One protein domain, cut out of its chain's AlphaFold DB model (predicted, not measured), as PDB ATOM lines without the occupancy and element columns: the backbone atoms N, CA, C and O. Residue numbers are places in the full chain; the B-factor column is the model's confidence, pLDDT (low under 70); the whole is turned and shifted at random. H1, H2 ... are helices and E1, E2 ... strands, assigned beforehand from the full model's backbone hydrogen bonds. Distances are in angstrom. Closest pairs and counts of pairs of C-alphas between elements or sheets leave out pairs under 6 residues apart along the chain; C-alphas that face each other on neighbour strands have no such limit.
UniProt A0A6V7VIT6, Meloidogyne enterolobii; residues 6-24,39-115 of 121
ATOM      1  N   ILE A   6     -26.604  13.140  46.161       84.62
ATOM      2  CA  ILE A   6     -26.233  11.809  46.667       84.62
ATOM      3  C   ILE A   6     -27.487  10.984  46.975       84.62
ATOM      4  O   ILE A   6     -27.584   9.843  46.531       84.62
ATOM      5  N   ALA A   7     -28.471  11.580  47.657       82.50
ATOM      6  CA  ALA A   7     -29.744  10.921  47.945       82.50
ATOM      7  C   ALA A   7     -30.536  10.634  46.657       82.50
ATOM      8  O   ALA A   7     -31.113   9.564  46.494       82.50
ATOM      9  N   ALA A   8     -30.511  11.552  45.682       86.00
ATOM     10  CA  ALA A   8     -31.183  11.331  44.403       86.00
ATOM     11  C   ALA A   8     -30.597  10.143  43.621       86.00
ATOM     12  O   ALA A   8     -31.365   9.419  42.992       86.00
ATOM     13  N   THR A   9     -29.282   9.910  43.678       86.88
ATOM     14  CA  THR A   9     -28.621   8.774  43.006       86.88
ATOM     15  C   THR A   9     -29.054   7.416  43.562       86.88
ATOM     16  O   THR A   9     -29.044   6.429  42.832       86.88
ATOM     17  N   GLN A  10     -29.464   7.350  44.832       84.56
ATOM     18  CA  GLN A  10     -29.936   6.108  45.459       84.56
ATOM     19  C   GLN A  10     -31.346   5.706  44.996       84.56
ATOM     20  O   GLN A  10     -31.748   4.555  45.147       84.56
ATOM     21  N   LEU A  11     -32.095   6.633  44.391       82.44
ATOM     22  CA  LEU A  11     -33.422   6.373  43.844       82.44
ATOM     23  C   LEU A  11     -33.330   5.922  42.381       82.44
ATOM     24  O   LEU A  11     -32.645   6.536  41.558       82.44
ATOM     25  N   GLN A  12     -34.101   4.901  42.003       78.94
ATOM     26  CA  GLN A  12     -34.180   4.469  40.607       78.94
ATOM     27  C   GLN A  12     -34.746   5.603  39.733       78.94
ATOM     28  O   GLN A  12     -35.851   6.089  39.970       78.94
ATOM     29  N   LYS A  13     -33.977   6.049  38.727       82.62
ATOM     30  CA  LYS A  13     -34.279   7.250  37.911       82.62
ATOM     31  C   LYS A  13     -34.474   8.526  38.751       82.62
ATOM     32  O   LYS A  13     -35.197   9.440  38.346       82.62
ATOM     33  N   GLY A  14     -33.841   8.592  39.919       83.38
ATOM     34  CA  GLY A  14     -33.928   9.727  40.818       83.38
ATOM     35  C   GLY A  14     -33.404  11.018  40.197       83.38
ATOM     36  O   GLY A  14     -32.464  11.036  39.406       83.38
ATOM     37  N   ARG A  15     -34.042  12.127  40.564       87.81
ATOM     38  CA  ARG A  15     -33.612  13.485  40.225       87.81
ATOM     39  C   ARG A  15     -33.641  14.341  41.481       87.81
ATOM     40  O   ARG A  15     -34.452  14.096  42.384       87.81
ATOM     41  N   THR A  16     -32.781  15.352  41.520       89.75
ATOM     42  CA  THR A  16     -32.830  16.367  42.572       89.75
ATOM     43  C   THR A  16     -34.041  17.274  42.379       89.75
ATOM     44  O   THR A  16     -34.487  17.508  41.251       89.75
ATOM     45  N   LEU A  17     -34.556  17.832  43.473       89.19
ATOM     46  CA  LEU A  17     -35.603  18.854  43.420       89.19
ATOM     47  C   LEU A  17     -35.203  20.067  42.588       89.19
ATOM     48  O   LEU A  17     -36.003  20.565  41.798       89.19
ATOM     49  N   HIS A  18     -33.956  20.512  42.748       89.50
ATOM     50  CA  HIS A  18     -33.402  21.636  42.006       89.50
ATOM     51  C   HIS A  18     -33.492  21.413  40.496       89.50
ATOM     52  O   HIS A  18     -33.896  22.317  39.769       89.50
ATOM     53  N   ASN A  19     -33.206  20.192  40.035       90.06
ATOM     54  CA  ASN A  19     -33.348  19.825  38.633       90.06
ATOM     55  C   ASN A  19     -34.823  19.696  38.217       90.06
ATOM     56  O   ASN A  19     -35.225  20.301  37.226       90.06
ATOM     57  N   ARG A  20     -35.647  18.962  38.983       90.62
ATOM     58  CA  ARG A  20     -37.050  18.695  38.618       90.62
ATOM     59  C   ARG A  20     -37.887  19.970  38.542       90.62
ATOM     60  O   ARG A  20     -38.713  20.080  37.644       90.62
ATOM     61  N   PHE A  21     -37.666  20.907  39.461       90.00
ATOM     62  CA  PHE A  21     -38.447  22.138  39.571       90.00
ATOM     63  C   PHE A  21     -37.706  23.396  39.100       90.00
ATOM     64  O   PHE A  21     -38.213  24.495  39.311       90.00
ATOM     65  N   LYS A  22     -36.522  23.273  38.478       91.19
ATOM     66  CA  LYS A  22     -35.658  24.409  38.088       91.19
ATOM     67  C   LYS A  22     -35.547  25.455  39.208       91.19
ATOM     68  O   LYS A  22     -35.839  26.637  39.011       91.19
ATOM     69  N   LEU A  23     -35.223  24.993  40.416       90.44
ATOM     70  CA  LEU A  23     -35.119  25.868  41.584       90.44
ATOM     71  C   LEU A  23     -33.795  26.643  41.543       90.44
ATOM     72  O   LEU A  23     -32.768  26.059  41.184       90.44
ATOM     73  N   PRO A  24     -33.782  27.926  41.939       87.75
ATOM     74  CA  PRO A  24     -32.538  28.668  42.095       87.75
ATOM     75  C   PRO A  24     -31.703  28.074  43.236       87.75
ATOM     76  O   PRO A  24     -32.256  27.615  44.231       87.75
ATOM     77  N   SER A  39     -43.680  24.719  29.005       93.44
ATOM     78  CA  SER A  39     -42.514  23.883  28.732       93.44
ATOM     79  C   SER A  39     -42.847  22.392  28.814       93.44
ATOM     80  O   SER A  39     -43.817  21.981  29.457       93.44
ATOM     81  N   LYS A  40     -41.990  21.560  28.211       92.62
ATOM     82  CA  LYS A  40     -42.106  20.099  28.290       92.62
ATOM     83  C   LYS A  40     -42.061  19.601  29.738       92.62
ATOM     84  O   LYS A  40     -42.766  18.670  30.102       92.62
ATOM     85  N   GLU A  41     -41.265  20.237  30.595       91.62
ATOM     86  CA  GLU A  41     -41.189  19.885  32.015       91.62
ATOM     87  C   GLU A  41     -42.498  20.179  32.758       91.62
ATOM     88  O   GLU A  41     -42.895  19.395  33.618       91.62
ATOM     89  N   ALA A  42     -43.188  21.275  32.421       93.06
ATOM     90  CA  ALA A  42     -44.499  21.572  32.990       93.06
ATOM     91  C   ALA A  42     -45.548  20.536  32.560       93.06
ATOM     92  O   ALA A  42     -46.373  20.125  33.373       93.06
ATOM     93  N   GLU A  43     -45.488  20.065  31.314       94.06
ATOM     94  CA  GLU A  43     -46.337  18.974  30.824       94.06
ATOM     95  C   GLU A  43     -46.043  17.649  31.545       94.06
ATOM     96  O   GLU A  43     -46.961  16.980  32.021       94.06
ATOM     97  N   GLU A  44     -44.767  17.302  31.738       92.25
ATOM     98  CA  GLU A  44     -44.383  16.133  32.539       92.25
ATOM     99  C   GLU A  44     -44.900  16.227  33.982       92.25
ATOM    100  O   GLU A  44     -45.300  15.216  34.560       92.25
ATOM    101  N   ILE A  45     -44.888  17.421  34.583       92.38
ATOM    102  CA  ILE A  45     -45.428  17.665  35.929       92.38
ATOM    103  C   ILE A  45     -46.951  17.495  35.946       92.38
ATOM    104  O   ILE A  45     -47.471  16.859  36.862       92.38
ATOM    105  N   LYS A  46     -47.664  17.995  34.928       93.19
ATOM    106  CA  LYS A  46     -49.120  17.805  34.794       93.19
ATOM    107  C   LYS A  46     -49.502  16.333  34.711       93.19
ATOM    108  O   LYS A  46     -50.459  15.927  35.369       93.19
ATOM    109  N   ASN A  47     -48.725  15.548  33.973       93.19
ATOM    110  CA  ASN A  47     -48.940  14.111  33.792       93.19
ATOM    111  C   ASN A  47     -48.454  13.260  34.980       93.19
ATOM    112  O   ASN A  47     -48.635  12.049  34.977       93.19
ATOM    113  N   THR A  48     -47.813  13.863  35.986       91.81
ATOM    114  CA  THR A  48     -47.387  13.158  37.202       91.81
ATOM    115  C   THR A  48     -48.498  13.220  38.245       91.81
ATOM    116  O   THR A  48     -48.934  14.311  38.603       91.81
ATOM    117  N   ASP A  49     -48.935  12.084  38.782       89.75
ATOM    118  CA  ASP A  49     -49.992  12.050  39.809       89.75
ATOM    119  C   ASP A  49     -49.449  12.159  41.235       89.75
ATOM    120  O   ASP A  49     -50.039  12.829  42.087       89.75
ATOM    121  N   ILE A  50     -48.298  11.525  41.478       90.75
ATOM    122  CA  ILE A  50     -47.691  11.399  42.801       90.75
ATOM    123  C   ILE A  50     -46.227  11.822  42.740       90.75
ATOM    124  O   ILE A  50     -45.445  11.337  41.919       90.75
ATOM    125  N   PHE A  51     -45.838  12.692  43.663       90.94
ATOM    126  CA  PHE A  51     -44.463  13.102  43.891       90.94
ATOM    127  C   PHE A  51     -43.970  12.519  45.209       90.94
ATOM    128  O   PHE A  51     -44.439  12.900  46.276       90.94
ATOM    129  N   VAL A  52     -42.984  11.628  45.141       89.44
ATOM    130  CA  VAL A  52     -42.315  11.096  46.335       89.44
ATOM    131  C   VAL A  52     -41.001  11.831  46.526       89.44
ATOM    132  O   VAL A  52     -40.117  11.763  45.662       89.44
ATOM    133  N   TRP A  53     -40.874  12.542  47.637       89.00
ATOM    134  CA  TRP A  53     -39.687  13.293  48.001       89.00
ATOM    135  C   TRP A  53     -39.016  12.667  49.222       89.00
ATOM    136  O   TRP A  53     -39.537  12.744  50.324       89.00
ATOM    137  N   ASP A  54     -37.839  12.092  49.006       86.06
ATOM    138  CA  ASP A  54     -36.962  11.565  50.041       86.06
ATOM    139  C   ASP A  54     -35.967  12.604  50.591       86.06
ATOM    140  O   ASP A  54     -35.549  13.532  49.886       86.06
ATOM    141  N   GLU A  55     -35.578  12.451  51.855       84.31
ATOM    142  CA  GLU A  55     -34.781  13.428  52.610       84.31
ATOM    143  C   GLU A  55     -35.387  14.843  52.608       84.31
ATOM    144  O   GLU A  55     -34.700  15.861  52.460       84.31
ATOM    145  N   ALA A  56     -36.711  14.924  52.756       84.62
ATOM    146  CA  ALA A  56     -37.437  16.187  52.827       84.62
ATOM    147  C   ALA A  56     -36.940  17.140  53.932       84.62
ATOM    148  O   ALA A  56     -36.773  18.324  53.628       84.62
ATOM    149  N   PRO A  57     -36.629  16.686  55.168       81.50
ATOM    150  CA  PRO A  57     -36.206  17.569  56.261       81.50
ATOM    151  C   PRO A  57     -34.979  18.440  55.965       81.50
ATOM    152  O   PRO A  57     -34.815  19.484  56.594       81.50
ATOM    153  N   MET A  58     -34.145  18.049  54.996       81.88
ATOM    154  CA  MET A  58     -32.959  18.807  54.592       81.88
ATOM    155  C   MET A  58     -33.287  20.109  53.849       81.88
ATOM    156  O   MET A  58     -32.429  20.985  53.732       81.88
ATOM    157  N   ALA A  59     -34.503  20.252  53.316       83.38
ATOM    158  CA  ALA A  59     -34.898  21.451  52.595       83.38
ATOM    159  C   ALA A  59     -35.507  22.518  53.489       83.38
ATOM    160  O   ALA A  59     -36.220  22.250  54.455       83.38
ATOM    161  N   SER A  60     -35.296  23.767  53.085       84.81
ATOM    162  CA  SER A  60     -35.967  24.902  53.704       84.81
ATOM    163  C   SER A  60     -37.474  24.877  53.432       84.81
ATOM    164  O   SER A  60     -37.921  24.473  52.357       84.81
ATOM    165  N   ARG A  61     -38.270  25.436  54.346       85.31
ATOM    166  CA  ARG A  61     -39.699  25.695  54.107       85.31
ATOM    167  C   ARG A  61     -39.963  26.511  52.839       85.31
ATOM    168  O   ARG A  61     -40.968  26.299  52.174       85.31
ATOM    169  N   PHE A  62     -39.040  27.400  52.462       87.38
ATOM    170  CA  PHE A  62     -39.168  28.199  51.243       87.38
ATOM    171  C   PHE A  62     -39.138  27.325  49.989       87.38
ATOM    172  O   PHE A  62     -39.830  27.624  49.023       87.38
ATOM    173  N   THR A  63     -38.384  26.225  50.010       88.81
ATOM    174  CA  THR A  63     -38.363  25.242  48.923       88.81
ATOM    175  C   THR A  63     -39.759  24.661  48.696       88.81
ATOM    176  O   THR A  63     -40.214  24.611  47.555       88.81
ATOM    177  N   LEU A  64     -40.464  24.288  49.770       88.62
ATOM    178  CA  LEU A  64     -41.847  23.811  49.682       88.62
ATOM    179  C   LEU A  64     -42.798  24.888  49.167       88.62
ATOM    180  O   LEU A  64     -43.569  24.614  48.251       88.62
ATOM    181  N   ASP A  65     -42.714  26.107  49.702       90.12
ATOM    182  CA  ASP A  65     -43.597  27.206  49.301       90.12
ATOM    183  C   ASP A  65     -43.451  27.537  47.802       90.12
ATOM    184  O   ASP A  65     -44.431  27.851  47.126       90.12
ATOM    185  N   ILE A  66     -42.230  27.468  47.261       91.94
ATOM    186  CA  ILE A  66     -41.960  27.705  45.834       91.94
ATOM    187  C   ILE A  66     -42.546  26.587  44.972       91.94
ATOM    188  O   ILE A  66     -43.139  26.871  43.929       91.94
ATOM    189  N   ILE A  67     -42.383  25.331  45.399       91.88
ATOM    190  CA  ILE A  67     -42.927  24.167  44.693       91.88
ATOM    191  C   ILE A  67     -44.456  24.226  44.683       91.88
ATOM    192  O   ILE A  67     -45.051  24.095  43.617       91.88
ATOM    193  N   ASP A  68     -45.092  24.493  45.826       92.19
ATOM    194  CA  ASP A  68     -46.548  24.629  45.934       92.19
ATOM    195  C   ASP A  68     -47.084  25.731  45.013       92.19
ATOM    196  O   ASP A  68     -47.961  25.474  44.190       92.19
ATOM    197  N   LYS A  69     -46.499  26.935  45.069       92.31
ATOM    198  CA  LYS A  69     -46.884  28.047  44.185       92.31
ATOM    199  C   LYS A  69     -46.756  27.683  42.710       92.31
ATOM    200  O   LYS A  69     -47.668  27.959  41.935       92.31
ATOM    201  N   LYS A  70     -45.643  27.055  42.317       93.00
ATOM    202  CA  LYS A  70     -45.414  26.675  40.920       93.00
ATOM    203  C   LYS A  70     -46.374  25.571  40.470       93.00
ATOM    204  O   LYS A  70     -46.846  25.611  39.341       93.00
ATOM    205  N   LEU A  71     -46.703  24.610  41.329       93.31
ATOM    206  CA  LEU A  71     -47.677  23.567  41.005       93.31
ATOM    207  C   LEU A  71     -49.087  24.130  40.857       93.31
ATOM    208  O   LEU A  71     -49.775  23.766  39.907       93.31
ATOM    209  N   LYS A  72     -49.491  25.060  41.726       94.25
ATOM    210  CA  LYS A  72     -50.766  25.776  41.586       94.25
ATOM    211  C   LYS A  72     -50.854  26.528  40.259       94.25
ATOM    212  O   LYS A  72     -51.871  26.448  39.576       94.25
ATOM    213  N   GLU A  73     -49.763  27.184  39.860       93.69
ATOM    214  CA  GLU A  73     -49.640  27.881  38.573       93.69
ATOM    215  C   GLU A  73     -49.723  26.913  37.377       93.69
ATOM    216  O   GLU A  73     -50.498  27.137  36.450       93.69
ATOM    217  N   ILE A  74     -48.968  25.808  37.400       93.50
ATOM    218  CA  ILE A  74     -48.946  24.812  36.316       93.50
ATOM    219  C   ILE A  74     -50.307  24.119  36.174       93.50
ATOM    220  O   ILE A  74     -50.791  23.946  35.054       93.50
ATOM    221  N   MET A  75     -50.915  23.714  37.290       93.31
ATOM    222  CA  MET A  75     -52.185  22.982  37.313       93.31
ATOM    223  C   MET A  75     -53.405  23.893  37.163       93.31
ATOM    224  O   MET A  75     -54.505  23.386  36.956       93.31
ATOM    225  N   ASN A  76     -53.222  25.214  37.274       93.56
ATOM    226  CA  ASN A  76     -54.301  26.195  37.384       93.56
ATOM    227  C   ASN A  76     -55.334  25.800  38.463       93.56
ATOM    228  O   ASN A  76     -56.543  25.862  38.250       93.56
ATOM    229  N   ASN A  77     -54.838  25.333  39.614       92.38
ATOM    230  CA  ASN A  77     -55.639  24.829  40.727       92.38
ATOM    231  C   ASN A  77     -55.071  25.363  42.045       92.38
ATOM    232  O   ASN A  77     -53.887  25.196  42.307       92.38
ATOM    233  N   GLN A  78     -55.917  25.965  42.884       91.69
ATOM    234  CA  GLN A  78     -55.506  26.581  44.153       91.69
ATOM    235  C   GLN A  78     -55.426  25.606  45.331       91.69
ATOM    236  O   GLN A  78     -55.026  26.006  46.429       91.69
ATOM    237  N   MET A  79     -55.766  24.333  45.124       91.56
ATOM    238  CA  MET A  79     -55.522  23.284  46.111       91.56
ATOM    239  C   MET A  79     -54.019  23.168  46.432       91.56
ATOM    240  O   MET A  79     -53.182  23.486  45.580       91.56
ATOM    241  N   PRO A  80     -53.648  22.707  47.642       90.19
ATOM    242  CA  PRO A  80     -52.257  22.414  47.978       90.19
ATOM    243  C   PRO A  80     -51.588  21.553  46.901       90.19
ATOM    244  O   PRO A  80     -52.193  20.614  46.382       90.19
ATOM    245  N   PHE A  81     -50.365  21.922  46.521       90.94
ATOM    246  CA  PHE A  81     -49.575  21.299  45.457       90.94
ATOM    247  C   PHE A  81     -50.314  21.194  44.109       90.94
ATOM    248  O   PHE A  81     -50.072  20.274  43.327       90.94
ATOM    249  N   GLY A  82     -51.241  22.114  43.821       91.62
ATOM    250  CA  GLY A  82     -52.055  22.085  42.602       91.62
ATOM    251  C   GLY A  82     -53.007  20.885  42.524       91.62
ATOM    252  O   GLY A  82     -53.411  20.498  41.428       91.62
ATOM    253  N   GLY A  83     -53.334  20.269  43.667       91.31
ATOM    254  CA  GLY A  83     -54.141  19.047  43.751       91.31
ATOM    255  C   GLY A  83     -53.358  17.757  43.490       91.31
ATOM    256  O   GLY A  83     -53.965  16.694  43.379       91.31
ATOM    257  N   LYS A  84     -52.026  17.828  43.375       91.25
ATOM    258  CA  LYS A  84     -51.160  16.649  43.246       91.25
ATOM    259  C   LYS A  84     -50.845  16.047  44.608       91.25
ATOM    260  O   LYS A  84     -50.757  16.756  45.610       91.25
ATOM    261  N   ILE A  85     -50.622  14.736  44.633       89.75
ATOM    262  CA  ILE A  85     -50.221  14.042  45.855       89.75
ATOM    263  C   ILE A  85     -48.717  14.233  46.037       89.75
ATOM    264  O   ILE A  85     -47.922  13.873  45.168       89.75
ATOM    265  N   PHE A  86     -48.324  14.784  47.180       89.19
ATOM    266  CA  PHE A  86     -46.937  14.842  47.623       89.19
ATOM    267  C   PHE A  86     -46.762  13.890  48.800       89.19
ATOM    268  O   PHE A  86     -47.558  13.921  49.727       89.19
ATOM    269  N   VAL A  87     -45.723  13.059  48.769       88.25
ATOM    270  CA  VAL A  87     -45.320  12.186  49.874       88.25
ATOM    271  C   VAL A  87     -43.921  12.604  50.291       88.25
ATOM    272  O   VAL A  87     -42.980  12.478  49.505       88.25
ATOM    273  N   LEU A  88     -43.789  13.134  51.505       87.00
ATOM    274  CA  LEU A  88     -42.507  13.531  52.079       87.00
ATOM    275  C   LEU A  88     -41.971  12.397  52.958       87.00
ATOM    276  O   LEU A  88     -42.640  11.948  53.884       87.00
ATOM    277  N   SER A  89     -40.759  11.952  52.661       84.19
ATOM    278  CA  SER A  89     -39.995  10.943  53.390       84.19
ATOM    279  C   SER A  89     -38.706  11.573  53.918       84.19
ATOM    280  O   SER A  89     -38.167  12.505  53.317       84.19
ATOM    281  N   GLY A  90     -38.220  11.086  55.057       78.62
ATOM    282  CA  GLY A  90     -36.953  11.500  55.660       78.62
ATOM    283  C   GLY A  90     -37.008  11.537  57.187       78.62
ATOM    284  O   GLY A  90     -38.076  11.674  57.787       78.62
ATOM    285  N   ASP A  91     -35.846  11.435  57.829       76.94
ATOM    286  CA  ASP A  91     -35.734  11.509  59.288       76.94
ATOM    287  C   ASP A  91     -35.391  12.938  59.730       76.94
ATOM    288  O   ASP A  91     -34.281  13.434  59.533       76.94
ATOM    289  N   PHE A  92     -36.339  13.604  60.396       66.06
ATOM    290  CA  PHE A  92     -36.144  14.953  60.948       66.06
ATOM    291  C   PHE A  92     -35.046  15.033  62.021       66.06
ATOM    292  O   PHE A  92     -34.697  16.132  62.449       66.06
ATOM    293  N   ARG A  93     -34.524  13.891  62.484       66.56
ATOM    294  CA  ARG A  93     -33.434  13.810  63.462       66.56
ATOM    295  C   ARG A  93     -32.050  13.705  62.815       66.56
ATOM    296  O   ARG A  93     -31.072  13.817  63.546       66.56
ATOM    297  N   GLN A  94     -31.951  13.490  61.498       64.06
ATOM    298  CA  GLN A  94     -30.668  13.227  60.829       64.06
ATOM    299  C   GLN A  94     -29.981  14.497  60.306       64.06
ATOM    300  O   GLN A  94     -28.814  14.699  60.621       64.06
ATOM    301  N   CYS A  95     -30.686  15.394  59.600       62.12
ATOM    302  CA  CYS A  95     -30.127  16.667  59.113       62.12
ATOM    303  C   CYS A  95     -31.206  17.762  59.004       62.12
ATOM    304  O   CYS A  95     -32.183  17.604  58.273       62.12
ATOM    305  N   LEU A  96     -31.009  18.892  59.696       72.69
ATOM    306  CA  LEU A  96     -31.830  20.105  59.545       72.69
ATOM    307  C   LEU A  96     -31.345  20.934  58.334       72.69
ATOM    308  O   LEU A  96     -30.204  20.759  57.896       72.69
ATOM    309  N   PRO A  97     -32.158  21.868  57.808       72.50
ATOM    310  CA  PRO A  97     -31.734  22.773  56.745       72.50
ATOM    311  C   PRO A  97     -30.501  23.573  57.173       72.50
ATOM    312  O   PRO A  97     -30.476  24.176  58.247       72.50
ATOM    313  N   ILE A  98     -29.479  23.589  56.322       75.00
ATOM    314  CA  ILE A  98     -28.207  24.251  56.621       75.00
ATOM    315  C   ILE A  98     -28.330  25.743  56.291       75.00
ATOM    316  O   ILE A  98     -28.620  26.115  55.153       75.00
ATOM    317  N   LYS A  99     -28.081  26.600  57.286       76.12
ATOM    318  CA  LYS A  99     -27.899  28.047  57.121       76.12
ATOM    319  C   LYS A  99     -26.540  28.430  57.698       76.12
ATOM    320  O   LYS A  99     -26.338  28.325  58.907       76.12
ATOM    321  N   GLU A 100     -25.617  28.866  56.842       72.69
ATOM    322  CA  GLU A 100     -24.310  29.358  57.288       72.69
ATOM    323  C   GLU A 100     -24.495  30.534  58.255       72.69
ATOM    324  O   GLU A 100     -25.277  31.449  57.989       72.69
ATOM    325  N   PHE A 101     -23.808  30.476  59.400       77.12
ATOM    326  CA  PHE A 101     -23.873  31.475  60.478       77.12
ATOM    327  C   PHE A 101     -25.277  31.716  61.075       77.12
ATOM    328  O   PHE A 101     -25.504  32.733  61.726       77.12
ATOM    329  N   GLY A 102     -26.225  30.794  60.870       73.38
ATOM    330  CA  GLY A 102     -27.578  30.894  61.418       73.38
ATOM    331  C   GLY A 102     -27.654  30.554  62.909       73.38
ATOM    332  O   GLY A 102     -27.022  29.613  63.389       73.38
ATOM    333  N   THR A 103     -28.483  31.286  63.648       82.75
ATOM    334  CA  THR A 103     -28.845  30.954  65.031       82.75
ATOM    335  C   THR A 103     -29.782  29.745  65.086       82.75
ATOM    336  O   THR A 103     -30.482  29.416  64.124       82.75
ATOM    337  N   ARG A 104     -29.870  29.097  66.256       79.75
ATOM    338  CA  ARG A 104     -30.788  27.964  66.472       79.75
ATOM    339  C   ARG A 104     -32.245  28.315  66.143       79.75
ATOM    340  O   ARG A 104     -32.938  27.484  65.566       79.75
ATOM    341  N   SER A 105     -32.694  29.525  66.481       81.50
ATOM    342  CA  SER A 105     -34.053  29.988  66.164       81.50
ATOM    343  C   SER A 105     -34.279  30.066  64.658       81.50
ATOM    344  O   SER A 105     -35.280  29.568  64.160       81.50
ATOM    345  N   GLU A 106     -33.318  30.611  63.913       80.00
ATOM    346  CA  GLU A 106     -33.433  30.730  62.457       80.00
ATOM    347  C   GLU A 106     -33.432  29.369  61.757       80.00
ATOM    348  O   GLU A 106     -34.130  29.195  60.762       80.00
ATOM    349  N   ILE A 107     -32.676  28.393  62.271       77.44
ATOM    350  CA  ILE A 107     -32.704  27.015  61.758       77.44
ATOM    351  C   ILE A 107     -34.079  26.386  62.010       77.44
ATOM    352  O   ILE A 107     -34.633  25.759  61.110       77.44
ATOM    353  N   ILE A 108     -34.659  26.587  63.201       78.75
ATOM    354  CA  ILE A 108     -36.009  26.108  63.528       78.75
ATOM    355  C   ILE A 108     -37.049  26.760  62.608       78.75
ATOM    356  O   ILE A 108     -37.888  26.063  62.037       78.75
ATOM    357  N   ASP A 109     -36.965  28.068  62.383       81.19
ATOM    358  CA  ASP A 109     -37.875  28.800  61.494       81.19
ATOM    359  C   ASP A 109     -37.777  28.361  60.032       81.19
ATOM    360  O   ASP A 109     -38.704  28.590  59.255       81.19
ATOM    361  N   LEU A 110     -36.669  27.746  59.622       78.69
ATOM    362  CA  LEU A 110     -36.496  27.208  58.276       78.69
ATOM    363  C   LEU A 110     -37.089  25.811  58.098       78.69
ATOM    364  O   LEU A 110     -37.206  25.364  56.955       78.69
ATOM    365  N   LEU A 111     -37.481  25.129  59.177       79.69
ATOM    366  CA  LEU A 111     -38.010  23.773  59.099       79.69
ATOM    367  C   LEU A 111     -39.337  23.717  58.351       79.69
ATOM    368  O   LEU A 111     -40.222  24.551  58.531       79.69
ATOM    369  N   ILE A 112     -39.503  22.642  57.585       75.31
ATOM    370  CA  ILE A 112     -40.752  22.297  56.895       75.31
ATOM    371  C   ILE A 112     -41.943  22.233  57.859       75.31
ATOM    372  O   ILE A 112     -43.039  22.648  57.495       75.31
ATOM    373  N   LYS A 113     -41.721  21.796  59.106       73.00
ATOM    374  CA  LYS A 113     -42.752  21.753  60.159       73.00
ATOM    375  C   LYS A 113     -43.372  23.122  60.464       73.00
ATOM    376  O   LYS A 113     -44.508  23.177  60.908       73.00
ATOM    377  N   ASN A 114     -42.644  24.207  60.198       73.50
ATOM    378  CA  ASN A 114     -43.124  25.578  60.363       73.50
ATOM    379  C   ASN A 114     -43.738  26.158  59.073       73.50
ATOM    380  O   ASN A 114     -44.082  27.340  59.030       73.50
ATOM    381  N   SER A 115     -43.876  25.364  58.004       74.19
ATOM    382  CA  SER A 115     -44.682  25.736  56.837       74.19
ATOM    383  C   SER A 115     -46.152  25.402  57.083       74.19
ATOM    384  O   SER A 115     -46.477  24.372  57.670       74.19
TER     385      SER A 115
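This is residues 6 to 24 and 39 to 115 of the 121 residues of a protein of Meloidogyne enterolobii (UniProt A0A6V7VIT6). A short ribbon of two parallel strands, E1 and E2, and the long helix H4 run lengthwise with a gap between them, and H5 leads from H4 back to E2. H3 lies across one end of H4, H6 lies beyond the other end after a long loop of which residues 100 to 103 stick out with residues 104 and 105 of H6, and H1 is off to one side. The printed part has 96 residues, mostly helix in its named elements, in the order H1 H2 H3 E1 H4 H5 E2 H6. It is compact, with a radius of gyration of the C-alphas of 14.0 A and spans of 40 by 31 by 22 A.

E1, residues 50 to 53, and E2, residues 85 to 88, are parallel at 15 degrees, with N 51 and O 85 2.8 A apart, within hydrogen-bond range. With H4, residues 61 to 75, and H5, residues 80 to 83, they form a strand-helix-strand unit, two parallel neighbour strands with helices between, its crossover right-handed. H4 and H5 touch, their closest C-alphas, Lys 72 and Gly 82, 4.0 A apart. H3, residues 40 to 46, touches residues 74 to 75 of H4 alone, about perpendicular at 87 degrees; the closest C-alphas are Ala 42 and Ile 74, 6.4 A. H2, residues 17 to 20, is close to H3 but not clearly touching: C-alphas 20 and 41 are 7.9 A apart. H6, residues 104 to 109, is only just apart from H4, at 8.2 A, and H1, residues 6 to 10, is apart from H2 and H4. Every O i to N i+4 pair is within range in H3, H4 and H6; H1 has 0 of 1, but 2 of 2 O i to N i+3 pairs, and H2 and H5 are too short for an i+4 pair.

H1 begins at C-alpha 6, (-26.233, 11.809, 46.667). H4 measures 21.1 A, E1 9.7 A and E2 9.9 A. H6 ends at C-alpha 109, (-37.875, 28.800, 61.494).

The farthest C-alphas, Asn 47 and Thr 103, are 40.8 A apart. Residues 25 to 38 are not printed, a gap of 17.3 A between C-alphas 24 and 39. The link from E2 to H6 is long, and in it residues 92 to 95 have pLDDT under 70.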